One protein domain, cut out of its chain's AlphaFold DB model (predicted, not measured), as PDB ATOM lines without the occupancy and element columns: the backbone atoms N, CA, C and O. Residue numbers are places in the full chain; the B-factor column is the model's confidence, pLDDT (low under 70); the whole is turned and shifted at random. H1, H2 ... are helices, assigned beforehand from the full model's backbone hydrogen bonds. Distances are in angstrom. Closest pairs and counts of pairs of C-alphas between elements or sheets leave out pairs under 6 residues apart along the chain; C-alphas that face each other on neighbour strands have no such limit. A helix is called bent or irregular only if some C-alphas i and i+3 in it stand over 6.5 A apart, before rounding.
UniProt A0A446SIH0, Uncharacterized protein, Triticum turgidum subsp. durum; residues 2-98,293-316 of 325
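Overview. This is residues 2 to 98 and 293 to 316 of the 325 residues of an uncharacterized protein of Triticum turgidum subsp. durum (UniProt A0A446SIH0). A long bent helix, H4, makes one side of this domain, with H3 folded back on its first arm, H4a, and H5 folded back on its second arm, H4b. The kinked H2 packs on H4a with its residues 32 to 36, and H6 packs on H2, running the same way, while H1 lies beyond them, away from H4, and meets H6 at residue 308. The printed part has 121 residues with six named helices, H1 to H6 in order, and no named strand: the class is all helix. It is compact, with a radius of gyration of the C-alphas of 15.3 A, and spans 43 by 38 by 37 A.

Along the chain. H1 is residues 2 to 12, beginning at C-alpha 2 at (163.542, 169.954, 163.361). H2, residues 21 to 38, is 22.3 A long; it has a kink of 75 degrees near residue 29 and is irregular, C-alphas 26 and 29 being 7.7 A apart. H3 is residues 44 to 52. H4, residues 55 to 79, was assigned as one helix by its hydrogen bonds but is bent, with C-alphas 65 and 68 6.7 A apart. Its arms are H4a, residues 55 to 65, 15.3 A, and H4b, residues 68 to 79, 16.2 A, at a steep tilt of 42 degrees; C-alpha 68 is at (188.499, 156.092, 151.951). H5 is residues 85 to 91. H6, residues 294 to 308, is 21.2 A long and ends with C-alpha 308 at (174.930, 169.320, 150.031).

Arrangement. H4 is the hub, touching three other helices. H3 and H4a form a helical hairpin, opposite ways at a shallow tilt of 21 degrees; their closest C-alphas, of Leu 49 and Leu 58, are 5.8 A apart. H4b and H5 form another, at a shallow tilt of 26 degrees; their closest C-alphas, of Val 74 and Leu 88, are 6.5 A apart. H2 touches H4a with residues 32 to 36 alone, about perpendicular at 87 degrees; the closest C-alphas, of Pro 32 and Asp 62, are 5.2 A apart. H2 and H6 touch at a steep tilt of 38 degrees, the same way; their closest C-alphas, of Phe 35 and Leu 307, are 6.3 A apart. H4b and H6 are close but not clearly touching, with the closest C-alphas, of Leu 77 and Ala 296, 6.4 A apart. H1 and H6 only just touch, with 3 pairs of C-alphas within 8 A; the closest are those of Ala 11 and Phe 308, 6.3 A apart. H1 and H2 are near each other, with 5 pairs of C-alphas within 10 A. H3 and H5 are apart. Every O i to N i+4 pair is within hydrogen-bond range in H1, H3, H4a, H4b and H5, against 9 of 14 in H2 and 10 of 11 in H6.

Size, cuts and confidence. The two C-alphas farthest apart, of Ser 52 and Asp 81, are 44.5 A apart. Residues 99 to 292 are not printed, and C-alphas 98 and 293 are 33.3 A apart across this cut, which lies in the link from H5 to H6. Of the links that are printed whole, H1 to H2 is short and the others are tight. The mean pLDDT of the printed part is 83.8; residues 2 to 19 and 310 to 314 of this model are under 70.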
ATOM      1  N   SER A   2     164.077 168.814 164.152       51.12
ATOM      2  CA  SER A   2     163.542 169.954 163.361       51.12
ATOM      3  C   SER A   2     164.608 170.926 162.804       51.12
ATOM      4  O   SER A   2     164.537 171.306 161.640       51.12
ATOM      5  N   ALA A   3     165.663 171.244 163.565       49.66
ATOM      6  CA  ALA A   3     166.744 172.130 163.101       49.66
ATOM      7  C   ALA A   3     167.693 171.491 162.062       49.66
ATOM      8  O   ALA A   3     168.261 172.197 161.238       49.66
ATOM      9  N   ILE A   4     167.855 170.162 162.083       49.75
ATOM     10  CA  ILE A   4     168.699 169.423 161.124       49.75
ATOM     11  C   ILE A   4     167.973 169.321 159.783       49.75
ATOM     12  O   ILE A   4     168.552 169.628 158.750       49.75
ATOM     13  N   VAL A   5     166.681 168.980 159.808       52.34
ATOM     14  CA  VAL A   5     165.829 168.978 158.610       52.34
ATOM     15  C   VAL A   5     165.692 170.395 158.046       52.34
ATOM     16  O   VAL A   5     165.835 170.581 156.844       52.34
ATOM     17  N   GLY A   6     165.509 171.406 158.904       51.22
ATOM     18  CA  GLY A   6     165.467 172.814 158.499       51.22
ATOM     19  C   GLY A   6     166.771 173.314 157.869       51.22
ATOM     20  O   GLY A   6     166.720 174.036 156.880       51.22
ATOM     21  N   PHE A   7     167.935 172.889 158.371       53.44
ATOM     22  CA  PHE A   7     169.226 173.204 157.752       53.44
ATOM     23  C   PHE A   7     169.463 172.419 156.460       53.44
ATOM     24  O   PHE A   7     169.964 173.002 155.514       53.44
ATOM     25  N   LEU A   8     169.085 171.139 156.370       51.84
ATOM     26  CA  LEU A   8     169.209 170.351 155.134       51.84
ATOM     27  C   LEU A   8     168.290 170.876 154.023       51.84
ATOM     28  O   LEU A   8     168.701 170.939 152.865       51.84
ATOM     29  N   LEU A   9     167.073 171.300 154.375       50.50
ATOM     30  CA  LEU A   9     166.159 172.008 153.476       50.50
ATOM     31  C   LEU A   9     166.720 173.388 153.112       50.50
ATOM     32  O   LEU A   9     166.763 173.732 151.938       50.50
ATOM     33  N   GLY A  10     167.268 174.124 154.081       54.34
ATOM     34  CA  GLY A  10     167.964 175.386 153.836       54.34
ATOM     35  C   GLY A  10     169.181 175.226 152.923       54.34
ATOM     36  O   GLY A  10     169.344 175.999 151.992       54.34
ATOM     37  N   ALA A  11     170.028 174.219 153.122       51.16
ATOM     38  CA  ALA A  11     171.203 173.922 152.302       51.16
ATOM     39  C   ALA A  11     170.796 173.518 150.878       51.16
ATOM     40  O   ALA A  11     171.388 173.985 149.904       51.16
ATOM     41  N   ARG A  12     169.725 172.718 150.753       46.66
ATOM     42  CA  ARG A  12     169.074 172.384 149.478       46.66
ATOM     43  C   ARG A  12     168.535 173.628 148.758       46.66
ATOM     44  O   ARG A  12     168.660 173.697 147.537       46.66
ATOM     45  N   ASP A  13     168.029 174.610 149.501       44.50
ATOM     46  CA  ASP A  13     167.472 175.871 148.992       44.50
ATOM     47  C   ASP A  13     168.494 177.037 148.972       44.50
ATOM     48  O   ASP A  13     168.115 178.197 148.817       44.50
ATOM     49  N   ARG A  14     169.806 176.746 149.072       46.72
ATOM     50  CA  ARG A  14     170.937 177.713 149.047       46.72
ATOM     51  C   ARG A  14     171.039 178.683 150.243       46.72
ATOM     52  O   ARG A  14     171.738 179.687 150.160       46.72
ATOM     53  N   LEU A  15     170.375 178.391 151.356       45.84
ATOM     54  CA  LEU A  15     170.348 179.184 152.594       45.84
ATOM     55  C   LEU A  15     171.160 178.571 153.757       45.84
ATOM     56  O   LEU A  15     171.475 179.275 154.713       45.84
ATOM     57  N   GLY A  16     171.511 177.282 153.695       52.22
ATOM     58  CA  GLY A  16     172.253 176.563 154.740       52.22
ATOM     59  C   GLY A  16     173.685 176.231 154.326       52.22
ATOM     60  O   GLY A  16     173.957 175.121 153.887       52.22
ATOM     61  N   GLU A  17     174.609 177.180 154.442       61.03
ATOM     62  CA  GLU A  17     176.040 176.900 154.255       61.03
ATOM     63  C   GLU A  17     176.656 176.376 155.562       61.03
ATOM     64  O   GLU A  17     176.445 176.941 156.640       61.03
ATOM     65  N   ILE A  18     177.460 175.314 155.476       63.22
ATOM     66  CA  ILE A  18     178.367 174.881 156.543       63.22
ATOM     67  C   ILE A  18     179.486 175.924 156.610       63.22
ATOM     68  O   ILE A  18     180.415 175.912 155.803       63.22
ATOM     69  N   ARG A  19     179.351 176.868 157.546       65.94
ATOM     70  CA  ARG A  19     180.248 178.028 157.717       65.94
ATOM     71  C   ARG A  19     181.234 177.888 158.879       65.94
ATOM     72  O   ARG A  19     181.965 178.826 159.185       65.94
ATOM     73  N   SER A  20     181.226 176.752 159.573       77.06
ATOM     74  CA  SER A  20     182.089 176.517 160.731       77.06
ATOM     75  C   SER A  20     182.485 175.051 160.861       77.06
ATOM     76  O   SER A  20     181.789 174.151 160.387       77.06
ATOM     77  N   VAL A  21     183.601 174.810 161.552       79.12
ATOM     78  CA  VAL A  21     184.030 173.465 161.968       79.12
ATOM     79  C   VAL A  21     182.970 172.815 162.861       79.12
ATOM     80  O   VAL A  21     182.670 171.642 162.696       79.12
ATOM     81  N   GLU A  22     182.303 173.585 163.718       82.31
ATOM     82  CA  GLU A  22     181.190 173.090 164.535       82.31
ATOM     83  C   GLU A  22     180.040 172.527 163.683       82.31
ATOM     84  O   GLU A  22     179.475 171.481 164.000       82.31
ATOM     85  N   ALA A  23     179.714 173.169 162.558       81.56
ATOM     86  CA  ALA A  23     178.724 172.638 161.630       81.56
ATOM     87  C   ALA A  23     179.222 171.349 160.946       81.56
ATOM     88  O   ALA A  23     178.441 170.411 160.793       81.56
ATOM     89  N   VAL A  24     180.515 171.255 160.605       84.69
ATOM     90  CA  VAL A  24     181.119 170.002 160.107       84.69
ATOM     91  C   VAL A  24     180.943 168.876 161.125       84.69
ATOM     92  O   VAL A  24     180.532 167.786 160.744       84.69
ATOM     93  N   HIS A  25     181.193 169.147 162.410       86.75
ATOM     94  CA  HIS A  25     180.998 168.175 163.489       86.75
ATOM     95  C   HIS A  25     179.541 167.735 163.584       86.75
ATOM     96  O   HIS A  25     179.248 166.547 163.555       86.75
ATOM     97  N   ARG A  26     178.619 168.699 163.640       84.50
ATOM     98  CA  ARG A  26     177.187 168.451 163.835       84.50
ATOM     99  C   ARG A  26     176.551 167.612 162.727       84.50
ATOM    100  O   ARG A  26     175.597 166.891 162.991       84.50
ATOM    101  N   PHE A  27     177.016 167.757 161.490       86.62
ATOM    102  CA  PHE A  27     176.402 167.102 160.332       86.62
ATOM    103  C   PHE A  27     177.197 165.908 159.808       86.62
ATOM    104  O   PHE A  27     176.768 165.295 158.830       86.62
ATOM    105  N   PHE A  28     178.317 165.554 160.449       92.94
ATOM    106  CA  PHE A  28     179.231 164.538 159.931       92.94
ATOM    107  C   PHE A  28     178.546 163.191 159.687       92.94
ATOM    108  O   PHE A  28     178.811 162.535 158.682       92.94
ATOM    109  N   GLU A  29     177.608 162.809 160.560       92.44
ATOM    110  CA  GLU A  29     176.848 161.558 160.443       92.44
ATOM    111  C   GLU A  29     176.081 161.445 159.111       92.44
ATOM    112  O   GLU A  29     175.883 160.349 158.592       92.44
ATOM    113  N   LYS A  30     175.688 162.578 158.513       91.44
ATOM    114  CA  LYS A  30     174.946 162.630 157.243       91.44
ATOM    115  C   LYS A  30     175.832 162.599 156.006       91.44
ATOM    116  O   LYS A  30     175.326 162.373 154.908       91.44
ATOM    117  N   PHE A  31     177.139 162.815 156.140       93.25
ATOM    118  CA  PHE A  31     178.027 162.875 154.979       93.25
ATOM    119  C   PHE A  31     178.106 161.554 154.205       93.25
ATOM    120  O   PHE A  31     178.023 161.622 152.978       93.25
ATOM    121  N   PRO A  32     178.205 160.370 154.848       94.88
ATOM    122  CA  PRO A  32     178.240 159.108 154.116       94.88
ATOM    123  C   PRO A  32     176.992 158.864 153.262       94.88
ATOM    124  O   PRO A  32     177.116 158.506 152.093       94.88
ATOM    125  N   GLU A  33     175.804 159.111 153.819       92.06
ATOM    126  CA  GLU A  33     174.518 158.953 153.125       92.06
ATOM    127  C   GLU A  33     174.459 159.852 151.879       92.06
ATOM    128  O   GLU A  33     174.243 159.384 150.760       92.06
ATOM    129  N   VAL A  34     174.762 161.140 152.055       90.38
ATOM    130  CA  VAL A  34     174.711 162.151 150.987       90.38
ATOM    131  C   VAL A  34     175.759 161.887 149.908       90.38
ATOM    132  O   VAL A  34     175.487 162.049 148.717       90.38
ATOM    133  N   PHE A  35     176.955 161.450 150.307       91.12
ATOM    134  CA  PHE A  35     178.001 161.024 149.384       91.12
ATOM    135  C   PHE A  35     177.529 159.849 148.521       91.12
ATOM    136  O   PHE A  35     177.691 159.877 147.299       91.12
ATOM    137  N   MET A  36     176.901 158.845 149.137       91.56
ATOM    138  CA  MET A  36     176.398 157.673 148.426       91.56
ATOM    139  C   MET A  36     175.223 157.985 147.497       91.56
ATOM    140  O   MET A  36     175.076 157.320 146.472       91.56
ATOM    141  N   ASP A  37     174.411 158.989 147.825       87.44
ATOM    142  CA  ASP A  37     173.290 159.424 146.988       87.44
ATOM    143  C   ASP A  37     173.722 160.259 145.779       87.44
ATOM    144  O   ASP A  37     173.115 160.152 144.713       87.44
ATOM    145  N   LYS A  38     174.742 161.111 145.938       83.25
ATOM    146  CA  LYS A  38     175.075 162.136 144.935       83.25
ATOM    147  C   LYS A  38     176.363 161.892 144.165       83.25
ATOM    148  O   LYS A  38     176.450 162.301 143.010       83.25
ATOM    149  N   LEU A  39     177.374 161.313 144.807       82.50
ATOM    150  CA  LEU A  39     178.739 161.257 144.271       82.50
ATOM    151  C   LEU A  39     179.219 159.833 143.996       82.50
ATOM    152  O   LEU A  39     180.133 159.644 143.194       82.50
ATOM    153  N   HIS A  40     178.618 158.830 144.633       83.94
ATOM    154  CA  HIS A  40     178.984 157.438 144.418       83.94
ATOM    155  C   HIS A  40     178.116 156.773 143.339       83.94
ATOM    156  O   HIS A  40     176.933 157.063 143.170       83.94
ATOM    157  N   VAL A  41     178.701 155.809 142.625       83.69
ATOM    158  CA  VAL A  41     177.962 154.958 141.684       83.69
ATOM    159  C   VAL A  41     176.929 154.088 142.408       83.69
ATOM    160  O   VAL A  41     177.150 153.641 143.535       83.69
ATOM    161  N   ALA A  42     175.806 153.802 141.748       81.44
ATOM    162  CA  ALA A  42     174.739 152.997 142.333       81.44
ATOM    163  C   ALA A  42     175.238 151.597 142.738       81.44
ATOM    164  O   ALA A  42     175.744 150.837 141.915       81.44
ATOM    165  N   VAL A  43     175.030 151.232 144.006       86.88
ATOM    166  CA  VAL A  43     175.415 149.922 144.551       86.88
ATOM    167  C   VAL A  43     174.161 149.054 144.728       86.88
ATOM    168  O   VAL A  43     173.288 149.428 145.515       86.88
ATOM    169  N   PRO A  44     174.047 147.884 144.065       88.19
ATOM    170  CA  PRO A  44     172.875 147.010 144.188       88.19
ATOM    171  C   PRO A  44     172.555 146.622 145.636       88.19
ATOM    172  O   PRO A  44     171.408 146.729 146.064       88.19
ATOM    173  N   LYS A  45     173.587 146.274 146.423       88.62
ATOM    174  CA  LYS A  45     173.439 145.950 147.850       88.62
ATOM    175  C   LYS A  45     172.804 147.101 148.641       88.62
ATOM    176  O   LYS A  45     171.920 146.862 149.453       88.62
ATOM    177  N   ARG A  46     173.195 148.353 148.375       90.50
ATOM    178  CA  ARG A  46     172.624 149.529 149.050       90.50
ATOM    179  C   ARG A  46     171.127 149.674 148.761       90.50
ATOM    180  O   ARG A  46     170.355 149.901 149.684       90.50
ATOM    181  N   LYS A  47     170.701 149.458 147.509       88.38
ATOM    182  CA  LYS A  47     169.273 149.472 147.129       88.38
ATOM    183  C   LYS A  47     168.468 148.404 147.876       88.38
ATOM    184  O   LYS A  47     167.372 148.689 148.344       88.38
ATOM    185  N   GLN A  48     169.027 147.204 148.024       90.56
ATOM    186  CA  GLN A  48     168.402 146.121 148.786       90.56
ATOM    187  C   GLN A  48     168.257 146.474 150.278       90.56
ATOM    188  O   GLN A  48     167.208 146.227 150.878       90.56
ATOM    189  N   LEU A  49     169.287 147.073 150.880       90.81
ATOM    190  CA  LEU A  49     169.251 147.504 152.282       90.81
ATOM    191  C   LEU A  49     168.215 148.610 152.511       90.81
ATOM    192  O   LEU A  49     167.427 148.509 153.448       90.81
ATOM    193  N   LEU A  50     168.131 149.582 151.597       88.69
ATOM    194  CA  LEU A  50     167.090 150.615 151.601       88.69
ATOM    195  C   LEU A  50     165.679 150.007 151.541       88.69
ATOM    196  O   LEU A  50     164.812 150.400 152.314       88.69
ATOM    197  N   SER A  51     165.449 149.013 150.674       89.56
ATOM    198  CA  SER A  51     164.134 148.359 150.566       89.56
ATOM    199  C   SER A  51     163.776 147.461 151.752       89.56
ATOM    200  O   SER A  51     162.599 147.219 151.994       89.56
ATOM    201  N   SER A  52     164.775 146.947 152.475       88.88
ATOM    202  CA  SER A  52     164.567 146.031 153.608       88.88
ATOM    203  C   SER A  52     164.511 146.735 154.968       88.88
ATOM    204  O   SER A  52     164.202 146.084 155.959       88.88
ATOM    205  N   GLY A  53     164.797 148.042 155.034       86.19
ATOM    206  CA  GLY A  53     164.782 148.814 156.283       86.19
ATOM    207  C   GLY A  53     165.929 148.482 157.248       86.19
ATOM    208  O   GLY A  53     165.854 148.801 158.434       86.19
ATOM    209  N   GLN A  54     166.998 147.840 156.765       86.94
ATOM    210  CA  GLN A  54     168.158 147.448 157.575       86.94
ATOM    211  C   GLN A  54     169.110 148.635 157.804       86.94
ATOM    212  O   GLN A  54     170.228 148.672 157.289       86.94
ATOM    213  N   ASN A  55     168.658 149.617 158.589       87.94
ATOM    214  CA  ASN A  55     169.331 150.913 158.753       87.94
ATOM    215  C   ASN A  55     170.757 150.808 159.320       87.94
ATOM    216  O   ASN A  55     171.644 151.520 158.864       87.94
ATOM    217  N   ALA A  56     171.015 149.906 160.274       88.25
ATOM    218  CA  ALA A  56     172.355 149.749 160.850       88.25
ATOM    219  C   ALA A  56     173.375 149.226 159.819       88.25
ATOM    220  O   ALA A  56     174.471 149.774 159.689       88.25
ATOM    221  N   GLU A  57     173.004 148.200 159.042       90.38
ATOM    222  CA  GLU A  57     173.867 147.675 157.976       90.38
ATOM    223  C   GLU A  57     174.030 148.694 156.841       90.38
ATOM    224  O   GLU A  57     175.125 148.833 156.293       90.38
ATOM    225  N   LEU A  58     172.969 149.442 156.520       92.31
ATOM    226  CA  LEU A  58     173.004 150.526 155.541       92.31
ATOM    227  C   LEU A  58     173.992 151.625 155.952       92.31
ATOM    228  O   LEU A  58     174.897 151.940 155.183       92.31
ATOM    229  N   ASN A  59     173.874 152.150 157.174       92.69
ATOM    230  CA  ASN A  59     174.754 153.201 157.689       92.69
ATOM    231  C   ASN A  59     176.213 152.743 157.701       92.69
ATOM    232  O   ASN A  59     177.110 153.491 157.312       92.69
ATOM    233  N   LYS A  60     176.460 151.487 158.087       93.88
ATOM    234  CA  LYS A  60     177.802 150.906 158.072       93.88
ATOM    235  C   LYS A  60     178.352 150.725 156.661       93.88
ATOM    236  O   LYS A  60     179.531 151.001 156.426       93.88
ATOM    237  N   LEU A  61     177.515 150.303 155.712       94.06
ATOM    238  CA  LEU A  61     177.891 150.219 154.304       94.06
ATOM    239  C   LEU A  61     178.274 151.601 153.767       94.06
ATOM    240  O   LEU A  61     179.362 151.736 153.203       94.06
ATOM    241  N   ASP A  62     177.433 152.611 153.979       95.31
ATOM    242  CA  ASP A  62     177.664 153.973 153.494       95.31
ATOM    243  C   ASP A  62     178.937 154.565 154.128       95.31
ATOM    244  O   ASP A  62     179.818 155.051 153.414       95.31
ATOM    245  N   ALA A  63     179.124 154.401 155.443       96.12
ATOM    246  CA  ALA A  63     180.340 154.796 156.158       96.12
ATOM    247  C   ALA A  63     181.606 154.124 155.596       96.12
ATOM    248  O   ALA A  63     182.622 154.791 155.396       96.12
ATOM    249  N   SER A  64     181.551 152.824 155.281       95.38
ATOM    250  CA  SER A  64     182.696 152.093 154.714       95.38
ATOM    251  C   SER A  64     183.086 152.564 153.309       95.38
ATOM    252  O   SER A  64     184.255 152.485 152.929       95.38
ATOM    253  N   ARG A  65     182.119 153.066 152.528       95.12
ATOM    254  CA  ARG A  65     182.352 153.624 151.187       95.12
ATOM    255  C   ARG A  65     182.851 155.059 151.240       95.12
ATOM    256  O   ARG A  65     183.665 155.440 150.405       95.12
ATOM    257  N   PHE A  66     182.403 155.820 152.230       95.81
ATOM    258  CA  PHE A  66     182.824 157.197 152.450       95.81
ATOM    259  C   PHE A  66     184.232 157.307 153.057       95.81
ATOM    260  O   PHE A  66     185.008 158.170 152.648       95.81
ATOM    261  N   ALA A  67     184.592 156.418 153.990       96.50
ATOM    262  CA  ALA A  67     185.835 156.510 154.759       96.50
ATOM    263  C   ALA A  67     187.115 156.653 153.906       96.50
ATOM    264  O   ALA A  67     187.929 157.513 154.239       96.50
ATOM    265  N   PRO A  68     187.328 155.897 152.804       95.75
ATOM    266  CA  PRO A  68     188.499 156.092 151.951       95.75
ATOM    267  C   PRO A  68     188.584 157.511 151.383       95.75
ATOM    268  O   PRO A  68     189.648 158.113 151.426       95.75
ATOM    269  N   PHE A  69     187.463 158.066 150.916       94.69
ATOM    270  CA  PHE A  69     187.418 159.402 150.324       94.69
ATOM    271  C   PHE A  69     187.716 160.491 151.362       94.69
ATOM    272  O   PHE A  69     188.561 161.358 151.138       94.69
ATOM    273  N   TRP A  70     187.069 160.410 152.527       96.31
ATOM    274  CA  TRP A  70     187.344 161.309 153.646       96.31
ATOM    275  C   TRP A  70     188.815 161.244 154.077       96.31
ATOM    276  O   TRP A  70     189.468 162.274 154.225       96.31
ATOM    277  N   ASN A  71     189.362 160.036 154.214       97.44
ATOM    278  CA  ASN A  71     190.742 159.845 154.650       97.44
ATOM    279  C   ASN A  71     191.760 160.396 153.651       97.44
ATOM    280  O   ASN A  71     192.792 160.898 154.086       97.44
ATOM    281  N   GLU A  72     191.488 160.348 152.344       97.06
ATOM    282  CA  GLU A  72     192.353 160.997 151.354       97.06
ATOM    283  C   GLU A  72     192.342 162.523 151.502       97.06
ATOM    284  O   GLU A  72     193.406 163.136 151.469       97.06
ATOM    285  N   ILE A  73     191.191 163.156 151.761       95.38
ATOM    286  CA  ILE A  73     191.153 164.605 152.044       95.38
ATOM    287  C   ILE A  73     192.025 164.939 153.256       95.38
ATOM    288  O   ILE A  73     192.847 165.852 153.195       95.38
ATOM    289  N   VAL A  74     191.874 164.191 154.351       97.38
ATOM    290  CA  VAL A  74     192.635 164.431 155.586       97.38
ATOM    291  C   VAL A  74     194.139 164.239 155.357       97.38
ATOM    292  O   VAL A  74     194.933 165.051 155.829       97.38
ATOM    293  N   LYS A  75     194.549 163.211 154.604       97.94
ATOM    294  CA  LYS A  75     195.963 163.000 154.254       97.94
ATOM    295  C   LYS A  75     196.526 164.142 153.416       97.94
ATOM    296  O   LYS A  75     197.594 164.629 153.756       97.94
ATOM    297  N   ASN A  76     195.793 164.629 152.412       97.56
ATOM    298  CA  ASN A  76     196.224 165.787 151.620       97.56
ATOM    299  C   ASN A  76     196.421 167.029 152.504       97.56
ATOM    300  O   ASN A  76     197.432 167.715 152.395       97.56
ATOM    301  N   LEU A  77     195.514 167.285 153.456       97.50
ATOM    302  CA  LEU A  77     195.696 168.377 154.422       97.50
ATOM    303  C   LEU A  77     196.969 168.213 155.259       97.50
ATOM    304  O   LEU A  77     197.587 169.212 155.629       97.50
ATOM    305  N   ARG A  78     197.354 166.972 155.579       97.56
ATOM    306  CA  ARG A  78     198.604 166.694 156.286       97.56
ATOM    307  C   ARG A  78     199.819 166.888 155.384       97.56
ATOM    308  O   ARG A  78     200.790 167.474 155.848       97.56
ATOM    309  N   GLU A  79     199.786 166.378 154.159       97.38
ATOM    310  CA  GLU A  79     200.876 166.489 153.179       97.38
ATOM    311  C   GLU A  79     201.167 167.948 152.809       97.38
ATOM    312  O   GLU A  79     202.319 168.313 152.609       97.38
ATOM    313  N   GLU A  80     200.139 168.795 152.808       96.88
ATOM    314  CA  GLU A  80     200.251 170.245 152.612       96.88
ATOM    315  C   GLU A  80     200.570 171.022 153.912       96.88
ATOM    316  O   GLU A  80     200.443 172.244 153.954       96.88
ATOM    317  N   ASP A  81     200.963 170.328 154.986       96.12
ATOM    318  CA  ASP A  81     201.343 170.890 156.293       96.12
ATOM    319  C   ASP A  81     200.270 171.772 156.975       96.12
ATOM    320  O   ASP A  81     200.575 172.596 157.842       96.12
ATOM    321  N   TYR A  82     198.981 171.584 156.658       97.44
ATOM    322  CA  TYR A  82     197.901 172.325 157.323       97.44
ATOM    323  C   TYR A  82     197.463 171.730 158.660       97.44
ATOM    324  O   TYR A  82     196.898 172.454 159.481       97.44
ATOM    325  N   ILE A  83     197.675 170.433 158.880       97.62
ATOM    326  CA  ILE A  83     197.302 169.749 160.123       97.62
ATOM    327  C   ILE A  83     198.492 168.997 160.713       97.62
ATOM    328  O   ILE A  83     199.367 168.515 159.996       97.62
ATOM    329  N   SER A  84     198.518 168.872 162.034       96.81
ATOM    330  CA  SER A  84     199.514 168.062 162.747       96.81
ATOM    331  C   SER A  84     199.247 166.554 162.618       96.81
ATOM    332  O   SER A  84     198.146 166.133 162.266       96.81
ATOM    333  N   ASN A  85     200.229 165.712 162.972       95.81
ATOM    334  CA  ASN A  85     200.018 164.256 163.069       95.81
ATOM    335  C   ASN A  85     198.916 163.901 164.083       95.81
ATOM    336  O   ASN A  85     198.142 162.981 163.860       95.81
ATOM    337  N   THR A  86     198.806 164.662 165.174       94.44
ATOM    338  CA  THR A  86     197.739 164.473 166.162       94.44
ATOM    339  C   THR A  86     196.366 164.794 165.575       94.44
ATOM    340  O   THR A  86     195.419 164.044 165.784       94.44
ATOM    341  N   GLU A  87     196.239 165.884 164.814       96.19
ATOM    342  CA  GLU A  87     194.984 166.217 164.127       96.19
ATOM    343  C   GLU A  87     194.654 165.213 163.018       96.19
ATOM    344  O   GLU A  87     193.488 164.861 162.866       96.19
ATOM    345  N   LEU A  88     195.657 164.701 162.296       96.62
ATOM    346  CA  LEU A  88     195.493 163.595 161.350       96.62
ATOM    347  C   LEU A  88     194.866 162.379 162.047       96.62
ATOM    348  O   LEU A  88     193.813 161.916 161.615       96.62
ATOM    349  N   ASP A  89     195.458 161.902 163.144       95.12
ATOM    350  CA  ASP A  89     194.956 160.736 163.887       95.12
ATOM    351  C   ASP A  89     193.528 160.949 164.416       95.12
ATOM    352  O   ASP A  89     192.728 160.011 164.467       95.12
ATOM    353  N   LEU A  90     193.184 162.189 164.782       96.62
ATOM    354  CA  LEU A  90     191.838 162.555 165.217       96.62
ATOM    355  C   LEU A  90     190.819 162.542 164.071       96.62
ATOM    356  O   LEU A  90     189.675 162.122 164.262       96.62
ATOM    357  N   LEU A  91     191.224 163.030 162.899       96.75
ATOM    358  CA  LEU A  91     190.364 163.218 161.735       96.75
ATOM    359  C   LEU A  91     190.154 161.930 160.937       96.75
ATOM    360  O   LEU A  91     189.108 161.795 160.307       96.75
ATOM    361  N   LEU A  92     191.089 160.978 160.957       96.88
ATOM    362  CA  LEU A  92     190.954 159.733 160.201       96.88
ATOM    363  C   LEU A  92     189.709 158.933 160.623       96.88
ATOM    364  O   LEU A  92     189.475 158.629 161.795       96.88
ATOM    365  N   MET A  93     188.921 158.549 159.623       96.38
ATOM    366  CA  MET A  93     187.766 157.678 159.773       96.38
ATOM    367  C   MET A  93     188.204 156.211 159.697       96.38
ATOM    368  O   MET A  93     188.877 155.816 158.736       96.38
ATOM    369  N   PRO A  94     187.807 155.364 160.660       95.12
ATOM    370  CA  PRO A  94     187.991 153.925 160.548       95.12
ATOM    371  C   PRO A  94     187.380 153.378 159.256       95.12
ATOM    372  O   PRO A  94     186.370 153.873 158.757       95.12
ATOM    373  N   LYS A  95     187.964 152.302 158.719       92.44
ATOM    374  CA  LYS A  95     187.505 151.708 157.451       92.44
ATOM    375  C   LYS A  95     186.067 151.190 157.510       92.44
ATOM    376  O   LYS A  95     185.463 151.010 156.462       92.44
ATOM    377  N   ASN A  96     185.532 150.930 158.708       91.50
ATOM    378  CA  ASN A  96     184.186 150.385 158.908       91.50
ATOM    379  C   ASN A  96     183.951 149.038 158.182       91.50
ATOM    380  O   ASN A  96     182.824 148.675 157.855       91.50
ATOM    381  N   ILE A  97     185.026 148.270 157.956       81.62
ATOM    382  CA  ILE A  97     185.006 146.931 157.351       81.62
ATOM    383  C   ILE A  97     185.307 145.902 158.447       81.62
ATOM    384  O   ILE A  97     186.353 145.979 159.087       81.62
ATOM    385  N   GLY A  98     184.417 144.921 158.630       71.00
ATOM    386  CA  GLY A  98     184.581 143.866 159.642       71.00
ATOM    387  C   GLY A  98     184.565 144.384 161.091       71.00
ATOM    388  O   GLY A  98     184.059 145.477 161.353       71.00
ATOM    389  N   ASN A 293     193.849 174.940 162.009       95.12
ATOM    390  CA  ASN A 293     194.279 175.737 160.871       95.12
ATOM    391  C   ASN A 293     193.069 176.258 160.072       95.12
ATOM    392  O   ASN A 293     192.146 175.506 159.740       95.12
ATOM    393  N   LEU A 294     193.087 177.553 159.742       93.19
ATOM    394  CA  LEU A 294     191.988 178.223 159.040       93.19
ATOM    395  C   LEU A 294     191.815 177.729 157.599       93.19
ATOM    396  O   LEU A 294     190.686 177.615 157.129       93.19
ATOM    397  N   GLU A 295     192.905 177.404 156.908       94.19
ATOM    398  CA  GLU A 295     192.857 176.898 155.537       94.19
ATOM    399  C   GLU A 295     192.356 175.449 155.495       94.19
ATOM    400  O   GLU A 295     191.475 175.137 154.694       94.19
ATOM    401  N   ALA A 296     192.806 174.591 156.418       94.56
ATOM    402  CA  ALA A 296     192.224 173.255 156.588       94.56
ATOM    403  C   ALA A 296     190.719 173.338 156.880       94.56
ATOM    404  O   ALA A 296     189.918 172.663 156.232       94.56
ATOM    405  N   SER A 297     190.326 174.218 157.807       91.62
ATOM    406  CA  SER A 297     188.920 174.473 158.129       91.62
ATOM    407  C   SER A 297     188.126 174.910 156.900       91.62
ATOM    408  O   SER A 297     187.050 174.372 156.642       91.62
ATOM    409  N   ARG A 298     188.662 175.850 156.111       90.38
ATOM    410  CA  ARG A 298     188.031 176.347 154.883       90.38
ATOM    411  C   ARG A 298     187.849 175.237 153.851       90.38
ATOM    412  O   ARG A 298     186.776 175.132 153.263       90.38
ATOM    413  N   ARG A 299     188.858 174.389 153.642       92.94
ATOM    414  CA  ARG A 299     188.798 173.274 152.682       92.94
ATOM    415  C   ARG A 299     187.811 172.190 153.108       92.94
ATOM    416  O   ARG A 299     187.040 171.722 152.273       92.94
ATOM    417  N   LEU A 300     187.768 171.844 154.397       91.69
ATOM    418  CA  LEU A 300     186.757 170.922 154.924       91.69
ATOM    419  C   LEU A 300     185.344 171.502 154.795       91.69
ATOM    420  O   LEU A 300     184.424 170.799 154.382       91.69
ATOM    421  N   GLN A 301     185.159 172.793 155.074       87.44
ATOM    422  CA  GLN A 301     183.877 173.466 154.849       87.44
ATOM    423  C   GLN A 301     183.493 173.458 153.367       87.44
ATOM    424  O   GLN A 301     182.359 173.141 153.028       87.44
ATOM    425  N   PHE A 302     184.426 173.753 152.463       86.81
ATOM    426  CA  PHE A 302     184.164 173.728 151.025       86.81
ATOM    427  C   PHE A 302     183.740 172.333 150.548       86.81
ATOM    428  O   PHE A 302     182.740 172.197 149.844       86.81
ATOM    429  N   PHE A 303     184.456 171.295 150.982       87.69
ATOM    430  CA  PHE A 303     184.104 169.914 150.672       87.69
ATOM    431  C   PHE A 303     182.726 169.529 151.225       87.69
ATOM    432  O   PHE A 303     181.889 168.987 150.512       87.69
ATOM    433  N   THR A 304     182.455 169.829 152.491       86.44
ATOM    434  CA  THR A 304     181.169 169.463 153.098       86.44
ATOM    435  C   THR A 304     180.011 170.216 152.452       86.44
ATOM    436  O   THR A 304     178.982 169.612 152.169       86.44
ATOM    437  N   ASN A 305     180.193 171.489 152.098       84.00
ATOM    438  CA  ASN A 305     179.218 172.236 151.308       84.00
ATOM    439  C   ASN A 305     178.966 171.595 149.935       84.00
ATOM    440  O   ASN A 305     177.809 171.490 149.525       84.00
ATOM    441  N   SER A 306     180.002 171.108 149.243       83.56
ATOM    442  CA  SER A 306     179.831 170.481 147.925       83.56
ATOM    443  C   SER A 306     179.006 169.189 147.977       83.56
ATOM    444  O   SER A 306     178.257 168.919 147.038       83.56
ATOM    445  N   LEU A 307     179.036 168.448 149.096       82.75
ATOM    446  CA  LEU A 307     178.140 167.305 149.322       82.75
ATOM    447  C   LEU A 307     176.664 167.731 149.328       82.75
ATOM    448  O   LEU A 307     175.810 167.042 148.773       82.75
ATOM    449  N   PHE A 308     176.326 168.876 149.920       77.19
ATOM    450  CA  PHE A 308     174.930 169.320 150.031       77.19
ATOM    451  C   PHE A 308     174.453 170.166 148.853       77.19
ATOM    452  O   PHE A 308     173.246 170.210 148.601       77.19
ATOM    453  N   MET A 309     175.367 170.722 148.061       74.75
ATOM    454  CA  MET A 309     175.027 171.439 146.835       74.75
ATOM    455  C   MET A 309     174.284 170.549 145.827       74.75
ATOM    456  O   MET A 309     174.456 169.326 145.759       74.75
ATOM    457  N   GLN A 310     173.411 171.177 145.039       67.75
ATOM    458  CA  GLN A 310     172.856 170.562 143.837       67.75
ATOM    459  C   GLN A 310     173.866 170.741 142.708       67.75
ATOM    460  O   GLN A 310     174.004 171.838 142.168       67.75
ATOM    461  N   MET A 311     174.579 169.671 142.359       64.06
ATOM    462  CA  MET A 311     175.406 169.675 141.158       64.06
ATOM    463  C   MET A 311     174.529 169.406 139.929       64.06
ATOM    464  O   MET A 311     173.713 168.479 139.966       64.06
ATOM    465  N   PRO A 312     174.655 170.195 138.845       67.75
ATOM    466  CA  PRO A 312     173.977 169.884 137.594       67.75
ATOM    467  C   PRO A 312     174.453 168.520 137.085       67.75
ATOM    468  O   PRO A 312     175.628 168.178 137.209       67.75
ATOM    469  N   VAL A 313     173.534 167.739 136.513       68.62
ATOM    470  CA  VAL A 313     173.869 166.427 135.947       68.62
ATOM    471  C   VAL A 313     174.893 166.631 134.834       68.62
ATOM    472  O   VAL A 313     174.644 167.381 133.887       68.62
ATOM    473  N   ALA A 314     176.055 165.986 134.963       65.94
ATOM    474  CA  ALA A 314     177.070 166.015 133.924       65.94
ATOM    475  C   ALA A 314     176.478 165.425 132.638       65.94
ATOM    476  O   ALA A 314     175.903 164.334 132.659       65.94
ATOM    477  N   ARG A 315     176.595 166.158 131.524       72.88
ATOM    478  CA  ARG A 315     176.172 165.637 130.221       72.88
ATOM    479  C   ARG A 315     176.988 164.380 129.895       72.88
ATOM    480  O   ARG A 315     178.168 164.332 130.252       72.88
ATOM    481  N   PRO A 316     176.394 163.374 129.231       75.88
ATOM    482  CA  PRO A 316     177.134 162.214 128.755       75.88
ATOM    483  C   PRO A 316     178.376 162.636 127.964       75.88
ATOM    484  O   PRO A 316     178.339 163.625 127.235       75.88
TER     485      PRO A 316